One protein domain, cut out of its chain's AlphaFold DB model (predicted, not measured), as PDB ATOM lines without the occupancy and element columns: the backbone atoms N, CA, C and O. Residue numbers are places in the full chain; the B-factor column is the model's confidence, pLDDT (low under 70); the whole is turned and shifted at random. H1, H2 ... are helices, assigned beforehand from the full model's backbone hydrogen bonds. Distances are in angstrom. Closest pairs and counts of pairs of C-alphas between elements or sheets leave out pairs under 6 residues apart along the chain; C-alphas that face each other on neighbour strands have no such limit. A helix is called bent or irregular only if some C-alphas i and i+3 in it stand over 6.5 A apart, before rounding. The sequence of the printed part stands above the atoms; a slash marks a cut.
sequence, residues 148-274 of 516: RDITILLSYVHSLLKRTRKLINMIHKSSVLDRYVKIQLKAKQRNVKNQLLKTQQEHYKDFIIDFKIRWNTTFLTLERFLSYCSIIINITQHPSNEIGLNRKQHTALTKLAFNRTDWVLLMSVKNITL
ATOM      1  N   ARG A 148     -31.273-104.553 -44.047       51.03
ATOM      2  CA  ARG A 148     -30.774-103.281 -43.525       51.03
ATOM      3  C   ARG A 148     -31.861-102.199 -43.545       51.03
ATOM      4  O   ARG A 148     -31.857-101.310 -42.692       51.03
ATOM      5  N   ASP A 149     -32.840-102.335 -44.435       58.34
ATOM      6  CA  ASP A 149     -33.855-101.321 -44.699       58.34
ATOM      7  C   ASP A 149     -34.943-101.283 -43.616       58.34
ATOM      8  O   ASP A 149     -35.451-100.210 -43.287       58.34
ATOM      9  N   ILE A 150     -35.237-102.409 -42.951       52.81
ATOM     10  CA  ILE A 150     -36.264-102.462 -41.895       52.81
ATOM     11  C   ILE A 150     -35.804-101.754 -40.615       52.81
ATOM     12  O   ILE A 150     -36.564-100.978 -40.035       52.81
ATOM     13  N   THR A 151     -34.567-101.976 -40.160       55.81
ATOM     14  CA  THR A 151     -34.042-101.308 -38.952       55.81
ATOM     15  C   THR A 151     -33.911 -99.801 -39.171       55.81
ATOM     16  O   THR A 151     -34.270 -99.012 -38.291       55.81
ATOM     17  N   ILE A 152     -33.464 -99.393 -40.366       67.25
ATOM     18  CA  ILE A 152     -33.423 -97.985 -40.776       67.25
ATOM     19  C   ILE A 152     -34.841 -97.403 -40.775       67.25
ATOM     20  O   ILE A 152     -35.062 -96.351 -40.176       67.25
ATOM     21  N   LEU A 153     -35.818 -98.112 -41.347       68.44
ATOM     22  CA  LEU A 153     -37.216 -97.689 -41.370       68.44
ATOM     23  C   LEU A 153     -37.806 -97.553 -39.959       68.44
ATOM     24  O   LEU A 153     -38.454 -96.551 -39.666       68.44
ATOM     25  N   LEU A 154     -37.565 -98.507 -39.057       69.19
ATOM     26  CA  LEU A 154     -38.054 -98.450 -37.673       69.19
ATOM     27  C   LEU A 154     -37.428 -97.291 -36.890       69.19
ATOM     28  O   LEU A 154     -38.141 -96.563 -36.195       69.19
ATOM     29  N   SER A 155     -36.116 -97.081 -37.034       70.75
ATOM     30  CA  SER A 155     -35.414 -95.929 -36.455       70.75
ATOM     31  C   SER A 155     -35.973 -94.612 -36.998       70.75
ATOM     32  O   SER A 155     -36.245 -93.674 -36.239       70.75
ATOM     33  N   TYR A 156     -36.249 -94.563 -38.302       74.62
ATOM     34  CA  TYR A 156     -36.834 -93.407 -38.964       74.62
ATOM     35  C   TYR A 156     -38.257 -93.119 -38.473       74.62
ATOM     36  O   TYR A 156     -38.541 -92.003 -38.039       74.62
ATOM     37  N   VAL A 157     -39.130 -94.131 -38.417       73.00
ATOM     38  CA  VAL A 157     -40.482 -94.024 -37.844       73.00
ATOM     39  C   VAL A 157     -40.413 -93.544 -36.395       73.00
ATOM     40  O   VAL A 157     -41.131 -92.617 -36.014       73.00
ATOM     41  N   HIS A 158     -39.524 -94.110 -35.578       73.81
ATOM     42  CA  HIS A 158     -39.343 -93.673 -34.195       73.81
ATOM     43  C   HIS A 158     -38.919 -92.198 -34.113       73.81
ATOM     44  O   HIS A 158     -39.485 -91.427 -33.328       73.81
ATOM     45  N   SER A 159     -37.967 -91.780 -34.952       80.00
ATOM     46  CA  SER A 159     -37.519 -90.390 -35.069       80.00
ATOM     47  C   SER A 159     -38.667 -89.455 -35.464       80.00
ATOM     48  O   SER A 159     -38.847 -88.407 -34.837       80.00
ATOM     49  N   LEU A 160     -39.516 -89.860 -36.413       79.62
ATOM     50  CA  LEU A 160     -40.703 -89.108 -36.823       79.62
ATOM     51  C   LEU A 160     -41.725 -88.959 -35.698       79.62
ATOM     52  O   LEU A 160     -42.220 -87.856 -35.452       79.62
ATOM     53  N   LEU A 161     -42.008 -90.030 -34.956       80.81
ATOM     54  CA  LEU A 161     -42.910 -89.973 -33.802       80.81
ATOM     55  C   LEU A 161     -42.350 -89.070 -32.697       80.81
ATOM     56  O   LEU A 161     -43.086 -88.293 -32.081       80.81
ATOM     57  N   LYS A 162     -41.035 -89.120 -32.464       82.94
ATOM     58  CA  LYS A 162     -40.345 -88.237 -31.519       82.94
ATOM     59  C   LYS A 162     -40.412 -86.774 -31.969       82.94
ATOM     60  O   LYS A 162     -40.706 -85.911 -31.141       82.94
ATOM     61  N   ARG A 163     -40.193 -86.490 -33.260       86.12
ATOM     62  CA  ARG A 163     -40.311 -85.147 -33.862       86.12
ATOM     63  C   ARG A 163     -41.731 -84.604 -33.724       86.12
ATOM     64  O   ARG A 163     -41.906 -83.483 -33.255       86.12
ATOM     65  N   THR A 164     -42.725 -85.444 -34.010       85.25
ATOM     66  CA  THR A 164     -44.155 -85.143 -33.857       85.25
ATOM     67  C   THR A 164     -44.456 -84.693 -32.426       85.25
ATOM     68  O   THR A 164     -44.929 -83.580 -32.206       85.25
ATOM     69  N   ARG A 165     -44.074 -85.500 -31.423       84.88
ATOM     70  CA  ARG A 165     -44.253 -85.171 -29.994       84.88
ATOM     71  C   ARG A 165     -43.530 -83.887 -29.581       84.88
ATOM     72  O   ARG A 165     -44.090 -83.093 -28.828       84.88
ATOM     73  N   LYS A 166     -42.302 -83.664 -30.065       87.81
ATOM     74  CA  LYS A 166     -41.544 -82.430 -29.795       87.81
ATOM     75  C   LYS A 166     -42.256 -81.196 -30.345       87.81
ATOM     76  O   LYS A 166     -42.383 -80.217 -29.613       87.81
ATOM     77  N   LEU A 167     -42.747 -81.255 -31.583       87.06
ATOM     78  CA  LEU A 167     -43.458 -80.142 -32.208       87.06
ATOM     79  C   LEU A 167     -44.748 -79.806 -31.456       87.06
ATOM     80  O   LEU A 167     -44.975 -78.648 -31.120       87.06
ATOM     81  N   ILE A 168     -45.537 -80.818 -31.093       86.00
ATOM     82  CA  ILE A 168     -46.758 -80.639 -30.294       86.00
ATOM     83  C   ILE A 168     -46.444 -79.987 -28.948       86.00
ATOM     84  O   ILE A 168     -47.110 -79.035 -28.546       86.00
ATOM     85  N   ASN A 169     -45.402 -80.462 -28.261       85.50
ATOM     86  CA  ASN A 169     -44.973 -79.883 -26.990       85.50
ATOM     87  C   ASN A 169     -44.521 -78.426 -27.139       85.50
ATOM     88  O   ASN A 169     -44.746 -77.626 -26.234       85.50
ATOM     89  N   MET A 170     -43.888 -78.072 -28.255       87.56
ATOM     90  CA  MET A 170     -43.450 -76.704 -28.514       87.56
ATOM     91  C   MET A 170     -44.624 -75.774 -28.833       87.56
ATOM     92  O   MET A 170     -44.689 -74.688 -28.260       87.56
ATOM     93  N   ILE A 171     -45.576 -76.223 -29.661       85.81
ATOM     94  CA  ILE A 171     -46.843 -75.514 -29.900       85.81
ATOM     95  C   ILE A 171     -47.553 -75.284 -28.566       85.81
ATOM     96  O   ILE A 171     -47.949 -74.168 -28.265       85.81
ATOM     97  N   HIS A 172     -47.636 -76.315 -27.722       83.81
ATOM     98  CA  HIS A 172     -48.310 -76.228 -26.430       83.81
ATOM     99  C   HIS A 172     -47.643 -75.252 -25.448       83.81
ATOM    100  O   HIS A 172     -48.335 -74.549 -24.714       83.81
ATOM    101  N   LYS A 173     -46.306 -75.225 -25.398       85.81
ATOM    102  CA  LYS A 173     -45.552 -74.357 -24.477       85.81
ATOM    103  C   LYS A 173     -45.486 -72.901 -24.938       85.81
ATOM    104  O   LYS A 173     -45.259 -72.027 -24.107       85.81
ATOM    105  N   SER A 174     -45.647 -72.637 -26.233       88.00
ATOM    106  CA  SER A 174     -45.636 -71.283 -26.784       88.00
ATOM    107  C   SER A 174     -47.060 -70.745 -26.891       88.00
ATOM    108  O   SER A 174     -47.832 -71.185 -27.737       88.00
ATOM    109  N   SER A 175     -47.406 -69.758 -26.061       86.31
ATOM    110  CA  SER A 175     -48.719 -69.096 -26.110       86.31
ATOM    111  C   SER A 175     -49.012 -68.465 -27.476       86.31
ATOM    112  O   SER A 175     -50.165 -68.454 -27.904       86.31
ATOM    113  N   VAL A 176     -47.975 -67.990 -28.175       86.31
ATOM    114  CA  VAL A 176     -48.063 -67.433 -29.534       86.31
ATOM    115  C   VAL A 176     -48.461 -68.518 -30.534       86.31
ATOM    116  O   VAL A 176     -49.462 -68.363 -31.229       86.31
ATOM    117  N   LEU A 177     -47.749 -69.654 -30.548       84.31
ATOM    118  CA  LEU A 177     -48.052 -70.767 -31.460       84.31
ATOM    119  C   LEU A 177     -49.410 -71.397 -31.165       84.31
ATOM    120  O   LEU A 177     -50.179 -71.662 -32.082       84.31
ATOM    121  N   ASP A 178     -49.726 -71.618 -29.890       85.12
ATOM    122  CA  ASP A 178     -51.027 -72.141 -29.476       85.12
ATOM    123  C   ASP A 178     -52.166 -71.207 -29.917       85.12
ATOM    124  O   ASP A 178     -53.172 -71.667 -30.466       85.12
ATOM    125  N   ARG A 179     -51.999 -69.884 -29.754       85.38
ATOM    126  CA  ARG A 179     -52.963 -68.884 -30.234       85.38
ATOM    127  C   ARG A 179     -53.102 -68.917 -31.752       85.38
ATOM    128  O   ARG A 179     -54.234 -68.912 -32.236       85.38
ATOM    129  N   TYR A 180     -52.000 -68.970 -32.493       84.69
ATOM    130  CA  TYR A 180     -52.042 -69.039 -33.950       84.69
ATOM    131  C   TYR A 180     -52.767 -70.296 -34.435       84.69
ATOM    132  O   TYR A 180     -53.731 -70.199 -35.194       84.69
ATOM    133  N   VAL A 181     -52.380 -71.473 -33.930       82.38
ATOM    134  CA  VAL A 181     -53.019 -72.743 -34.297       82.38
ATOM    135  C   VAL A 181     -54.515 -72.684 -34.002       82.38
ATOM    136  O   VAL A 181     -55.324 -73.069 -34.841       82.38
ATOM    137  N   LYS A 182     -54.919 -72.120 -32.859       84.44
ATOM    138  CA  LYS A 182     -56.333 -71.884 -32.528       84.44
ATOM    139  C   LYS A 182     -57.054 -70.994 -33.539       84.44
ATOM    140  O   LYS A 182     -58.202 -71.284 -33.872       84.44
ATOM    141  N   ILE A 183     -56.422 -69.913 -33.994       84.31
ATOM    142  CA  ILE A 183     -56.994 -68.998 -34.992       84.31
ATOM    143  C   ILE A 183     -57.150 -69.717 -36.333       84.31
ATOM    144  O   ILE A 183     -58.252 -69.720 -36.882       84.31
ATOM    145  N   GLN A 184     -56.106 -70.398 -36.808       84.56
ATOM    146  CA  GLN A 184     -56.143 -71.140 -38.069       84.56
ATOM    147  C   GLN A 184     -57.170 -72.271 -38.050       84.56
ATOM    148  O   GLN A 184     -57.913 -72.458 -39.011       84.56
ATOM    149  N   LEU A 185     -57.287 -72.993 -36.932       82.06
ATOM    150  CA  LEU A 185     -58.311 -74.024 -36.771       82.06
ATOM    151  C   LEU A 185     -59.720 -73.439 -36.831       82.06
ATOM    152  O   LEU A 185     -60.575 -73.992 -37.518       82.06
ATOM    153  N   LYS A 186     -59.963 -72.303 -36.167       82.81
ATOM    154  CA  LYS A 186     -61.253 -71.602 -36.244       82.81
ATOM    155  C   LYS A 186     -61.547 -71.106 -37.660       82.81
ATOM    156  O   LYS A 186     -62.692 -71.194 -38.093       82.81
ATOM    157  N   ALA A 187     -60.544 -70.604 -38.378       84.69
ATOM    158  CA  ALA A 187     -60.689 -70.167 -39.764       84.69
ATOM    159  C   ALA A 187     -61.024 -71.348 -40.688       84.69
ATOM    160  O   ALA A 187     -62.046 -71.317 -41.372       84.69
ATOM    161  N   LYS A 188     -60.253 -72.444 -40.618       81.50
ATOM    162  CA  LYS A 188     -60.521 -73.677 -41.377       81.50
ATOM    163  C   LYS A 188     -61.910 -74.239 -41.052       81.50
ATOM    164  O   LYS A 188     -62.637 -74.643 -41.952       81.50
ATOM    165  N   GLN A 189     -62.324 -74.188 -39.787       80.94
ATOM    166  CA  GLN A 189     -63.663 -74.583 -39.349       80.94
ATOM    167  C   GLN A 189     -64.780 -73.731 -39.946       80.94
ATOM    168  O   GLN A 189     -65.792 -74.278 -40.383       80.94
ATOM    169  N   ARG A 190     -64.606 -72.409 -40.004       83.94
ATOM    170  CA  ARG A 190     -65.562 -71.513 -40.668       83.94
ATOM    171  C   ARG A 190     -65.641 -71.798 -42.164       83.94
ATOM    172  O   ARG A 190     -66.748 -71.913 -42.677       83.94
ATOM    173  N   ASN A 191     -64.505 -71.984 -42.834       83.62
ATOM    174  CA  ASN A 191     -64.466 -72.256 -44.273       83.62
ATOM    175  C   ASN A 191     -65.198 -73.552 -44.622       83.62
ATOM    176  O   ASN A 191     -66.074 -73.544 -45.483       83.62
ATOM    177  N   VAL A 192     -64.914 -74.640 -43.901       78.69
ATOM    178  CA  VAL A 192     -65.607 -75.915 -44.125       78.69
ATOM    179  C   VAL A 192     -67.094 -75.798 -43.784       78.69
ATOM    180  O   VAL A 192     -67.928 -76.288 -44.537       78.69
ATOM    181  N   LYS A 193     -67.463 -75.101 -42.699       80.69
ATOM    182  CA  LYS A 193     -68.875 -74.853 -42.366       80.69
ATOM    183  C   LYS A 193     -69.596 -74.085 -43.480       80.69
ATOM    184  O   LYS A 193     -70.717 -74.439 -43.824       80.69
ATOM    185  N   ASN A 194     -68.953 -73.071 -44.053       82.94
ATOM    186  CA  ASN A 194     -69.506 -72.272 -45.145       82.94
ATOM    187  C   ASN A 194     -69.634 -73.079 -46.443       82.94
ATOM    188  O   ASN A 194     -70.603 -72.892 -47.172       82.94
ATOM    189  N   GLN A 195     -68.691 -73.983 -46.725       80.38
ATOM    190  CA  GLN A 195     -68.797 -74.913 -47.851       80.38
ATOM    191  C   GLN A 195     -69.954 -75.898 -47.642       80.38
ATOM    192  O   GLN A 195     -70.806 -76.011 -48.511       80.38
ATOM    193  N   LEU A 196     -70.060 -76.528 -46.469       74.81
ATOM    194  CA  LEU A 196     -71.127 -77.491 -46.162       74.81
ATOM    195  C   LEU A 196     -72.528 -76.864 -46.157       74.81
ATOM    196  O   LEU A 196     -73.479 -77.493 -46.612       74.81
ATOM    197  N   LEU A 197     -72.657 -75.611 -45.705       78.75
ATOM    198  CA  LEU A 197     -73.907 -74.845 -45.807       78.75
ATOM    199  C   LEU A 197     -74.388 -74.702 -47.259       78.75
ATOM    200  O   LEU A 197     -75.593 -74.628 -47.486       78.75
ATOM    201  N   LYS A 198     -73.471 -74.690 -48.236       77.44
ATOM    202  CA  LYS A 198     -73.811 -74.649 -49.665       77.44
ATOM    203  C   LYS A 198     -74.199 -76.023 -50.217       77.44
ATOM    204  O   LYS A 198     -75.000 -76.082 -51.142       77.44
ATOM    205  N   THR A 199     -73.671 -77.114 -49.659       73.62
ATOM    206  CA  THR A 199     -73.833 -78.471 -50.215       73.62
ATOM    207  C   THR A 199     -74.967 -79.294 -49.587       73.62
ATOM    208  O   THR A 199     -75.135 -80.448 -49.961       73.62
ATOM    209  N   GLN A 200     -75.740 -78.749 -48.635       57.94
ATOM    210  CA  GLN A 200     -76.823 -79.454 -47.907       57.94
ATOM    211  C   GLN A 200     -76.437 -80.825 -47.303       57.94
ATOM    212  O   GLN A 200     -77.310 -81.600 -46.919       57.94
ATOM    213  N   GLN A 201     -75.146 -81.129 -47.167       48.00
ATOM    214  CA  GLN A 201     -74.674 -82.349 -46.520       48.00
ATOM    215  C   GLN A 201     -74.197 -82.036 -45.107       48.00
ATOM    216  O   GLN A 201     -73.428 -81.102 -44.861       48.00
ATOM    217  N   GLU A 202     -74.733 -82.800 -44.162       46.97
ATOM    218  CA  GLU A 202     -74.541 -82.593 -42.740       46.97
ATOM    219  C   GLU A 202     -73.134 -83.006 -42.261       46.97
ATOM    220  O   GLU A 202     -72.413 -83.769 -42.892       46.97
ATOM    221  N   HIS A 203     -72.799 -82.517 -41.059       51.09
ATOM    222  CA  HIS A 203     -71.848 -83.109 -40.106       51.09
ATOM    223  C   HIS A 203     -70.361 -82.716 -40.167       51.09
ATOM    224  O   HIS A 203     -69.450 -83.535 -40.271       51.09
ATOM    225  N   TYR A 204     -70.092 -81.456 -39.825       49.56
ATOM    226  CA  TYR A 204     -68.746 -80.977 -39.502       49.56
ATOM    227  C   TYR A 204     -68.163 -81.595 -38.201       49.56
ATOM    228  O   TYR A 204     -68.853 -81.705 -37.179       49.56
ATOM    229  N   LYS A 205     -66.888 -82.024 -38.202       56.50
ATOM    230  CA  LYS A 205     -66.141 -82.462 -36.999       56.50
ATOM    231  C   LYS A 205     -65.365 -81.267 -36.444       56.50
ATOM    232  O   LYS A 205     -64.368 -80.867 -37.031       56.50
ATOM    233  N   ASP A 206     -65.811 -80.735 -35.307       61.03
ATOM    234  CA  ASP A 206     -65.109 -79.648 -34.621       61.03
ATOM    235  C   ASP A 206     -63.648 -80.023 -34.354       61.03
ATOM    236  O   ASP A 206     -63.349 -81.083 -33.789       61.03
ATOM    237  N   PHE A 207     -62.728 -79.147 -34.761       61.09
ATOM    238  CA  PHE A 207     -61.317 -79.338 -34.471       61.09
ATOM    239  C   PHE A 207     -61.086 -79.301 -32.957       61.09
ATOM    240  O   PHE A 207     -61.493 -78.377 -32.251       61.09
ATOM    241  N   ILE A 208     -60.417 -80.331 -32.432       65.00
ATOM    242  CA  ILE A 208     -60.120 -80.429 -31.002       65.00
ATOM    243  C   ILE A 208     -58.882 -79.583 -30.714       65.00
ATOM    244  O   ILE A 208     -57.755 -79.988 -30.996       65.00
ATOM    245  N   ILE A 209     -59.126 -78.422 -30.115       58.94
ATOM    246  CA  ILE A 209     -58.124 -77.400 -29.793       58.94
ATOM    247  C   ILE A 209     -57.234 -77.783 -28.589       58.94
ATOM    248  O   ILE A 209     -56.144 -77.244 -28.418       58.94
ATOM    249  N   ASP A 210     -57.672 -78.709 -27.733       61.75
ATOM    250  CA  ASP A 210     -56.948 -79.066 -26.505       61.75
ATOM    251  C   ASP A 210     -55.843 -80.111 -26.758       61.75
ATOM    252  O   ASP A 210     -56.094 -81.324 -26.826       61.75
ATOM    253  N   PHE A 211     -54.607 -79.623 -26.882       60.22
ATOM    254  CA  PHE A 211     -53.394 -80.431 -27.035       60.22
ATOM    255  C   PHE A 211     -53.011 -81.208 -25.762       60.22
ATOM    256  O   PHE A 211     -52.422 -82.282 -25.863       60.22
ATOM    257  N   LYS A 212     -53.367 -80.717 -24.563       52.66
ATOM    258  CA  LYS A 212     -52.813 -81.195 -23.280       52.66
ATOM    259  C   LYS A 212     -53.491 -82.460 -22.758       52.66
ATOM    260  O   LYS A 212     -52.830 -83.338 -22.218       52.66
ATOM    261  N   ILE A 213     -54.815 -82.552 -22.889       51.06
ATOM    262  CA  ILE A 213     -55.600 -83.617 -22.234       51.06
ATOM    263  C   ILE A 213     -55.887 -84.792 -23.178       51.06
ATOM    264  O   ILE A 213     -56.178 -85.898 -22.730       51.06
ATOM    265  N   ARG A 214     -55.823 -84.574 -24.497       55.28
ATOM    266  CA  ARG A 214     -56.469 -85.475 -25.461       55.28
ATOM    267  C   ARG A 214     -55.548 -86.021 -26.557       55.28
ATOM    268  O   ARG A 214     -56.082 -86.580 -27.503       55.28
ATOM    269  N   TRP A 215     -54.230 -85.835 -26.474       61.56
ATOM    270  CA  TRP A 215     -53.222 -86.444 -27.369       61.56
ATOM    271  C   TRP A 215     -52.406 -87.492 -26.600       61.56
ATOM    272  O   TRP A 215     -51.183 -87.515 -26.604       61.56
ATOM    273  N   ASN A 216     -53.100 -88.311 -25.819       55.16
ATOM    274  CA  ASN A 216     -52.488 -89.153 -24.797       55.16
ATOM    275  C   ASN A 216     -52.007 -90.512 -25.318       55.16
ATOM    276  O   ASN A 216     -51.299 -91.215 -24.604       55.16
ATOM    277  N   THR A 217     -52.357 -90.876 -26.551       65.81
ATOM    278  CA  THR A 217     -51.841 -92.082 -27.207       65.81
ATOM    279  C   THR A 217     -51.141 -91.718 -28.512       65.81
ATOM    280  O   THR A 217     -51.434 -90.688 -29.132       65.81
ATOM    281  N   THR A 218     -50.216 -92.574 -28.951       68.25
ATOM    282  CA  THR A 218     -49.482 -92.387 -30.212       68.25
ATOM    283  C   THR A 218     -50.430 -92.274 -31.406       68.25
ATOM    284  O   THR A 218     -50.226 -91.411 -32.249       68.25
ATOM    285  N   PHE A 219     -51.509 -93.061 -31.452       70.69
ATOM    286  CA  PHE A 219     -52.466 -92.985 -32.556       70.69
ATOM    287  C   PHE A 219     -53.314 -91.704 -32.524       70.69
ATOM    288  O   PHE A 219     -53.404 -91.042 -33.551       70.69
ATOM    289  N   LEU A 220     -53.894 -91.308 -31.375       70.12
ATOM    290  CA  LEU A 220     -54.685 -90.058 -31.259       70.12
ATOM    291  C   LEU A 220     -53.837 -88.854 -31.688       70.12
ATOM    292  O   LEU A 220     -54.314 -87.939 -32.359       70.12
ATOM    293  N   THR A 221     -52.569 -88.884 -31.272       78.44
ATOM    294  CA  THR A 221     -51.554 -87.902 -31.643       78.44
ATOM    295  C   THR A 221     -51.380 -87.873 -33.154       78.44
ATOM    296  O   THR A 221     -51.555 -86.818 -33.747       78.44
ATOM    297  N   LEU A 222     -51.106 -89.018 -33.783       79.62
ATOM    298  CA  LEU A 222     -50.923 -89.121 -35.231       79.62
ATOM    299  C   LEU A 222     -52.162 -88.697 -36.017       79.62
ATOM    300  O   LEU A 222     -52.059 -87.862 -36.905       79.62
ATOM    301  N   GLU A 223     -53.341 -89.221 -35.681       79.75
ATOM    302  CA  GLU A 223     -54.596 -88.916 -36.372       79.75
ATOM    303  C   GLU A 223     -54.863 -87.405 -36.406       79.75
ATOM    304  O   GLU A 223     -55.194 -86.844 -37.455       79.75
ATOM    305  N   ARG A 224     -54.689 -86.730 -35.266       81.31
ATOM    306  CA  ARG A 224     -54.891 -85.281 -35.164       81.31
ATOM    307  C   ARG A 224     -53.776 -84.493 -35.816       81.31
ATOM    308  O   ARG A 224     -54.066 -83.535 -36.517       81.31
ATOM    309  N   PHE A 225     -52.531 -84.912 -35.623       84.75
ATOM    310  CA  PHE A 225     -51.378 -84.295 -36.268       84.75
ATOM    311  C   PHE A 225     -51.547 -84.276 -37.791       84.75
ATOM    312  O   PHE A 225     -51.411 -83.230 -38.415       84.75
ATOM    313  N   LEU A 226     -51.974 -85.398 -38.369       85.62
ATOM    314  CA  LEU A 226     -52.280 -85.529 -39.793       85.62
ATOM    315  C   LEU A 226     -53.471 -84.655 -40.217       85.62
ATOM    316  O   LEU A 226     -53.435 -84.041 -41.278       85.62
ATOM    317  N   SER A 227     -54.494 -84.522 -39.367       82.19
ATOM    318  CA  SER A 227     -55.630 -83.612 -39.615       82.19
ATOM    319  C   SER A 227     -55.221 -82.130 -39.627       82.19
ATOM    320  O   SER A 227     -55.925 -81.294 -40.192       82.19
ATOM    321  N   TYR A 228     -54.085 -81.798 -39.007       85.19
ATOM    322  CA  TYR A 228     -53.529 -80.448 -38.904       85.19
ATOM    323  C   TYR A 228     -52.357 -80.201 -39.859       85.19
ATOM    324  O   TYR A 228     -51.684 -79.183 -39.724       85.19
ATOM    325  N   CYS A 229     -52.137 -81.097 -40.830       88.62
ATOM    326  CA  CYS A 229     -51.004 -81.067 -41.756       88.62
ATOM    327  C   CYS A 229     -50.762 -79.674 -42.365       88.62
ATOM    328  O   CYS A 229     -49.681 -79.126 -42.194       88.62
ATOM    329  N   SER A 230     -51.785 -79.043 -42.956       88.19
ATOM    330  CA  SER A 230     -51.647 -77.718 -43.586       88.19
ATOM    331  C   SER A 230     -51.201 -76.623 -42.606       88.19
ATOM    332  O   SER A 230     -50.343 -75.809 -42.919       88.19
ATOM    333  N   ILE A 231     -51.744 -76.622 -41.385       86.50
ATOM    334  CA  ILE A 231     -51.393 -75.634 -40.352       86.50
ATOM    335  C   ILE A 231     -49.964 -75.879 -39.861       86.50
ATOM    336  O   ILE A 231     -49.198 -74.941 -39.672       86.50
ATOM    337  N   ILE A 232     -49.591 -77.145 -39.671       87.94
ATOM    338  CA  ILE A 232     -48.247 -77.537 -39.242       87.94
ATOM    339  C   ILE A 232     -47.207 -77.169 -40.303       87.94
ATOM    340  O   ILE A 232     -46.152 -76.642 -39.950       87.94
ATOM    341  N   ILE A 233     -47.503 -77.418 -41.580       88.44
ATOM    342  CA  ILE A 233     -46.658 -77.023 -42.711       88.44
ATOM    343  C   ILE A 233     -46.421 -75.513 -42.668       88.44
ATOM    344  O   ILE A 233     -45.267 -75.097 -42.604       88.44
ATOM    345  N   ASN A 234     -47.481 -74.710 -42.553       87.00
ATOM    346  CA  ASN A 234     -47.361 -73.250 -42.510       87.00
ATOM    347  C   ASN A 234     -46.457 -72.767 -41.365       87.00
ATOM    348  O   ASN A 234     -45.554 -71.967 -41.590       87.00
ATOM    349  N   ILE A 235     -46.635 -73.301 -40.153       86.44
ATOM    350  CA  ILE A 235     -45.856 -72.870 -38.977       86.44
ATOM    351  C   ILE A 235     -44.399 -73.337 -39.052       86.44
ATOM    352  O   ILE A 235     -43.514 -72.687 -38.502       86.44
ATOM    353  N   THR A 236     -44.126 -74.485 -39.674       87.00
ATOM    354  CA  THR A 236     -42.768 -75.054 -39.704       87.00
ATOM    355  C   THR A 236     -41.945 -74.582 -40.898       87.00
ATOM    356  O   THR A 236     -40.741 -74.381 -40.746       87.00
ATOM    357  N   GLN A 237     -42.572 -74.372 -42.058       86.50
ATOM    358  CA  GLN A 237     -41.902 -73.950 -43.292       86.50
ATOM    359  C   GLN A 237     -41.871 -72.425 -43.452       86.50
ATOM    360  O   GLN A 237     -40.867 -71.891 -43.914       86.50
ATOM    361  N   HIS A 238     -42.904 -71.714 -42.986       83.88
ATOM    362  CA  HIS A 238     -42.999 -70.252 -43.081       83.88
ATOM    363  C   HIS A 238     -43.204 -69.595 -41.708       83.88
ATOM    364  O   HIS A 238     -44.158 -68.839 -41.508       83.88
ATOM    365  N   PRO A 239     -42.308 -69.838 -40.730       74.00
ATOM    366  CA  PRO A 239     -42.508 -69.344 -39.372       74.00
ATOM    367  C   PRO A 239     -42.430 -67.810 -39.293       74.00
ATOM    368  O   PRO A 239     -42.900 -67.237 -38.319       74.00
ATOM    369  N   SER A 240     -41.844 -67.140 -40.294       66.38
ATOM    370  CA  SER A 240     -41.706 -65.676 -40.397       66.38
ATOM    371  C   SER A 240     -43.032 -64.918 -40.396       66.38
ATOM    372  O   SER A 240     -43.044 -63.731 -40.090       66.38
ATOM    373  N   ASN A 241     -44.139 -65.593 -40.702       66.19
ATOM    374  CA  ASN A 241     -45.469 -64.985 -40.717       66.19
ATOM    375  C   ASN A 241     -46.072 -64.847 -39.304       66.19
ATOM    376  O   ASN A 241     -47.138 -64.253 -39.143       66.19
ATOM    377  N   GLU A 242     -45.389 -65.357 -38.273       64.19
ATOM    378  CA  GLU A 242     -45.865 -65.355 -36.891       64.19
ATOM    379  C   GLU A 242     -45.274 -64.210 -36.063       64.19
ATOM    380  O   GLU A 242     -44.117 -64.242 -35.632       64.19
ATOM    381  N   ILE A 243     -46.106 -63.211 -35.760       67.94
ATOM    382  CA  ILE A 243     -45.755 -62.108 -34.858       67.94
ATOM    383  C   ILE A 243     -45.485 -62.666 -33.449       67.94
ATOM    384  O   ILE A 243     -46.379 -63.217 -32.804       67.94
ATOM    385  N   GLY A 244     -44.264 -62.473 -32.939       78.94
ATOM    386  CA  GLY A 244     -43.918 -62.716 -31.531       78.94
ATOM    387  C   GLY A 244     -43.106 -63.981 -31.230       78.94
ATOM    388  O   GLY A 244     -42.896 -64.290 -30.056       78.94
ATOM    389  N   LEU A 245     -42.624 -64.709 -32.241       83.44
ATOM    390  CA  LEU A 245     -41.636 -65.773 -32.036       83.44
ATOM    391  C   LEU A 245     -40.215 -65.203 -31.992       83.44
ATOM    392  O   LEU A 245     -39.853 -64.311 -32.752       83.44
ATOM    393  N   ASN A 246     -39.376 -65.732 -31.099       87.94
ATOM    394  CA  ASN A 246     -37.960 -65.366 -31.072       87.94
ATOM    395  C   ASN A 246     -37.141 -66.208 -32.069       87.94
ATOM    396  O   ASN A 246     -37.528 -67.320 -32.437       87.94
ATOM    397  N   ARG A 247     -35.960 -65.719 -32.477       87.12
ATOM    398  CA  ARG A 247     -35.085 -66.395 -33.462       87.12
ATOM    399  C   ARG A 247     -34.791 -67.860 -33.107       87.12
ATOM    400  O   ARG A 247     -34.793 -68.713 -33.987       87.12
ATOM    401  N   LYS A 248     -34.597 -68.177 -31.818       87.44
ATOM    402  CA  LYS A 248     -34.353 -69.557 -31.355       87.44
ATOM    403  C   LYS A 248     -35.564 -70.463 -31.608       87.44
ATOM    404  O   LYS A 248     -35.389 -71.606 -32.024       87.44
ATOM    405  N   GLN A 249     -36.779 -69.962 -31.382       84.88
ATOM    406  CA  GLN A 249     -38.028 -70.676 -31.660       84.88
ATOM    407  C   GLN A 249     -38.245 -70.877 -33.162       84.88
ATOM    408  O   GLN A 249     -38.619 -71.980 -33.554       84.88
ATOM    409  N   HIS A 250     -37.941 -69.876 -33.998       86.06
ATOM    410  CA  HIS A 250     -37.978 -70.028 -35.459       86.06
ATOM    411  C   HIS A 250     -37.053 -71.153 -35.924       86.06
ATOM    412  O   HIS A 250     -37.499 -72.092 -36.574       86.06
ATOM    413  N   THR A 251     -35.779 -71.121 -35.522       87.44
ATOM    414  CA  THR A 251     -34.821 -72.170 -35.896       87.44
ATOM    415  C   THR A 251     -35.257 -73.548 -35.392       87.44
ATOM    416  O   THR A 251     -35.092 -74.545 -36.095       87.44
ATOM    417  N   ALA A 252     -35.834 -73.632 -34.189       87.62
ATOM    418  CA  ALA A 252     -36.363 -74.885 -33.659       87.62
ATOM    419  C   ALA A 252     -37.562 -75.409 -34.472       87.62
ATOM    420  O   ALA A 252     -37.644 -76.612 -34.702       87.62
ATOM    421  N   LEU A 253     -38.458 -74.532 -34.932       86.50
ATOM    422  CA  LEU A 253     -39.595 -74.881 -35.789       86.50
ATOM    423  C   LEU A 253     -39.161 -75.401 -37.151       86.50
ATOM    424  O   LEU A 253     -39.615 -76.470 -37.554       86.50
ATOM    425  N   THR A 254     -38.245 -74.701 -37.815       87.75
ATOM    426  CA  THR A 254     -37.735 -75.111 -39.127       87.75
ATOM    427  C   THR A 254     -37.042 -76.472 -39.051       87.75
ATOM    428  O   THR A 254     -37.268 -77.331 -39.898       87.75
ATOM    429  N   LYS A 255     -36.293 -76.749 -37.972       89.06
ATOM    430  CA  LYS A 255     -35.691 -78.077 -37.718       89.06
ATOM    431  C   LYS A 255     -36.717 -79.189 -37.467       89.06
ATOM    432  O   LYS A 255     -36.374 -80.368 -37.540       89.06
ATOM    433  N   LEU A 256     -37.953 -78.837 -37.116       89.56
ATOM    434  CA  LEU A 256     -39.055 -79.773 -36.898       89.56
ATOM    435  C   LEU A 256     -39.981 -79.884 -38.114       89.56
ATOM    436  O   LEU A 256     -40.988 -80.584 -38.012       89.56
ATOM    437  N   ALA A 257     -39.657 -79.236 -39.237       90.06
ATOM    438  CA  ALA A 257     -40.420 -79.363 -40.468       90.06
ATOM    439  C   ALA A 257     -40.460 -80.821 -40.955       90.06
ATOM    440  O   ALA A 257     -39.531 -81.615 -40.756       90.06
ATOM    441  N   PHE A 258     -41.585 -81.165 -41.571       89.56
ATOM    442  CA  PHE A 258     -41.848 -82.475 -42.151       89.56
ATOM    443  C   PHE A 258     -41.806 -82.330 -43.669       89.56
ATOM    444  O   PHE A 258     -42.453 -81.437 -44.222       89.56
ATOM    445  N   ASN A 259     -41.043 -83.193 -44.333       91.12
ATOM    446  CA  ASN A 259     -41.051 -83.268 -45.793       91.12
ATOM    447  C   ASN A 259     -42.231 -84.137 -46.282       91.12
ATOM    448  O   ASN A 259     -42.953 -84.748 -45.490       91.12
ATOM    449  N   ARG A 260     -42.443 -84.204 -47.603       86.62
ATOM    450  CA  ARG A 260     -43.530 -85.002 -48.201       86.62
ATOM    451  C   ARG A 260     -43.457 -86.480 -47.796       86.62
ATOM    452  O   ARG A 260     -44.484 -87.064 -47.459       86.62
ATOM    453  N   THR A 261     -42.264 -87.067 -47.789       80.62
ATOM    454  CA  THR A 261     -42.033 -88.471 -47.415       80.62
ATOM    455  C   THR A 261     -42.405 -88.742 -45.957       80.62
ATOM    456  O   THR A 261     -43.018 -89.766 -45.658       80.62
ATOM    457  N   ASP A 262     -42.122 -87.800 -45.054       85.38
ATOM    458  CA  ASP A 262     -42.479 -87.902 -43.639       85.38
ATOM    459  C   ASP A 262     -43.995 -87.992 -43.453       85.38
ATOM    460  O   ASP A 262     -44.487 -88.852 -42.722       85.38
ATOM    461  N   TRP A 263     -44.747 -87.129 -44.141       87.00
ATOM    462  CA  TRP A 263     -46.212 -87.125 -44.089       87.00
ATOM    463  C   TRP A 263     -46.813 -88.426 -44.613       87.00
ATOM    464  O   TRP A 263     -47.727 -88.978 -43.997       87.00
ATOM    465  N   VAL A 264     -46.264 -88.936 -45.715       80.06
ATOM    466  CA  VAL A 264     -46.647 -90.227 -46.294       80.06
ATOM    467  C   VAL A 264     -46.424 -91.355 -45.294       80.06
ATOM    468  O   VAL A 264     -47.325 -92.156 -45.049       80.06
ATOM    469  N   LEU A 265     -45.259 -91.390 -44.650       77.19
ATOM    470  CA  LEU A 265     -44.938 -92.435 -43.688       77.19
ATOM    471  C   LEU A 265     -45.792 -92.341 -42.417       77.19
ATOM    472  O   LEU A 265     -46.257 -93.365 -41.921       77.19
ATOM    473  N   LEU A 266     -46.066 -91.137 -41.906       78.50
ATOM    474  CA  LEU A 266     -46.967 -90.945 -40.764       78.50
ATOM    475  C   LEU A 266     -48.393 -91.436 -41.067       78.50
ATOM    476  O   LEU A 266     -49.020 -92.056 -40.204       78.50
ATOM    477  N   MET A 267     -48.894 -91.205 -42.288       77.44
ATOM    478  CA  MET A 267     -50.169 -91.771 -42.748       77.44
ATOM    479  C   MET A 267     -50.124 -93.303 -42.774       77.44
ATOM    480  O   MET A 267     -51.048 -93.947 -42.276       77.44
ATOM    481  N   SER A 268     -49.037 -93.899 -43.266       74.19
ATOM    482  CA  SER A 268     -48.865 -95.356 -43.257       74.19
ATOM    483  C   SER A 268     -48.830 -95.927 -41.842       74.19
ATOM    484  O   SER A 268     -49.510 -96.912 -41.567       74.19
ATOM    485  N   VAL A 269     -48.127 -95.280 -40.909       72.44
ATOM    486  CA  VAL A 269     -48.096 -95.687 -39.493       72.44
ATOM    487  C   VAL A 269     -49.490 -95.632 -38.869       72.44
ATOM    488  O   VAL A 269     -49.868 -96.540 -38.129       72.44
ATOM    489  N   LYS A 270     -50.287 -94.603 -39.186       76.25
ATOM    490  CA  LYS A 270     -51.695 -94.546 -38.773       76.25
ATOM    491  C   LYS A 270     -52.469 -95.741 -39.341       76.25
ATOM    492  O   LYS A 270     -53.173 -96.412 -38.589       76.25
ATOM    493  N   ASN A 271     -52.316 -96.033 -40.631       67.06
ATOM    494  CA  ASN A 271     -53.038 -97.117 -41.299       67.06
ATOM    495  C   ASN A 271     -52.660 -98.505 -40.760       67.06
ATOM    496  O   ASN A 271     -53.550 -99.329 -40.590       67.06
ATOM    497  N   ILE A 272     -51.399 -98.738 -40.375       67.50
ATOM    498  CA  ILE A 272     -50.924-100.008 -39.784       67.50
ATOM    499  C   ILE A 272     -51.701-100.407 -38.515       67.50
ATOM    500  O   ILE A 272     -51.760-101.580 -38.160       67.50
ATOM    501  N   THR A 273     -52.345 -99.460 -37.830       64.25
ATOM    502  CA  THR A 273     -53.168 -99.769 -36.647       64.25
ATOM    503  C   THR A 273     -54.547-100.369 -36.967       64.25
ATOM    504  O   THR A 273     -55.276-100.767 -36.049       64.25
ATOM    505  N   LEU A 274     -54.916-100.442 -38.248       72.94
ATOM    506  CA  LEU A 274     -56.122-101.121 -38.714       72.94
ATOM    507  C   LEU A 274     -55.908-102.635 -38.738       72.94
ATOM    508  O   LEU A 274     -54.824-103.121 -39.064       72.94
TER     509      LEU A 274
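AT A GLANCE: This is residues 148 to 274 of the 516 residues of the protein "Hypothetical protein" of Rotaria socialis (UniProt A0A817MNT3). Two long helices, H1 and H2, meet at their ends as a wide V. Four shorter helices pack near them: H4 and H7 across H1, and the hairpin of H5 and H6 near the corner, with H5 on H2. From the far end of H2 a long link folds back to the short H3, beside the corner end of H1. The printed part has 127 residues with seven named helices, H1 to H7 in order along the chain, and no named strand; its class is all helix. It is compact, with a radius of gyration of the C-alphas of 15.9 A, and spans 52 by 41 by 27 A.

IN THESE COORDINATES: H1, residues 148 to 173, begins with C-alpha 148 at (-30.774, -103.281, -43.525) and is 37.7 A long. H2, residues 175 to 199, is 36.1 A long and ends with C-alpha 199 at (-73.833, -78.471, -50.215). H3 is residues 211 to 214, 6.1 A; it is neither bent nor irregular, but only just, by that same distance between C-alphas 211 and 214. H4, residues 218 to 227, measures 14.3 A, H5, residues 229 to 237, 11.7 A, and H6, residues 247 to 254, 10.7 A. H7, residues 260 to 272, is 18.7 A long and ends with C-alpha 272 at (-50.924, -100.008, -39.784).

HOW THE PARTS SIT: H1 is the hub, touching four helices. H1 and H2 touch only at the corner, and only just, with 3 pairs of C-alphas within 8 A; the closest are Ile 171 and Leu 177, 5.1 A, and the lines are about perpendicular at 81 degrees. With residues 157 to 160 alone H1 touches H7, closest C-alphas Leu 160 and Asp 262 at 7.1 A, about perpendicular at 81 degrees. With residues 161 to 165 alone it touches H4, closest C-alphas Thr 164 and Phe 225 at 7.7 A. With residues 168 to 172 alone it only just touches H3, with 3 pairs within 8 A, closest C-alphas His 172 and Phe 211 at 6.6 A. H4 and H7 touch at a steep tilt of 48 degrees, opposite ways, closest C-alphas Phe 219 and Lys 270 at 6.5 A. H5 and H6 form a helical hairpin, closest C-alphas Thr 236 and Leu 253 at 5.0 A. H2, with residues 181 to 185 alone, only just touches H5, with 3 pairs within 8 A, closest C-alphas Val 181 and Ile 231 at 6.9 A. H2 is apart from H4, H6 and H7. Every O i to N i+4 pair is within hydrogen-bond range in H1, H4, H5, H6 and H7, and 20 of 21 are in H2; H3 is too short for such a pair.

THE WHOLE: The two C-alphas farthest apart, those of Arg 148 and Lys 198, are 52.1 A apart. The printed part has no cut. The link from H2 to H3, 11 residues, is long. Mean pLDDT of the printed part is 76.9; it is under 70 in residues 148 to 154, 200 to 218, 240 to 243 and 271 to 273.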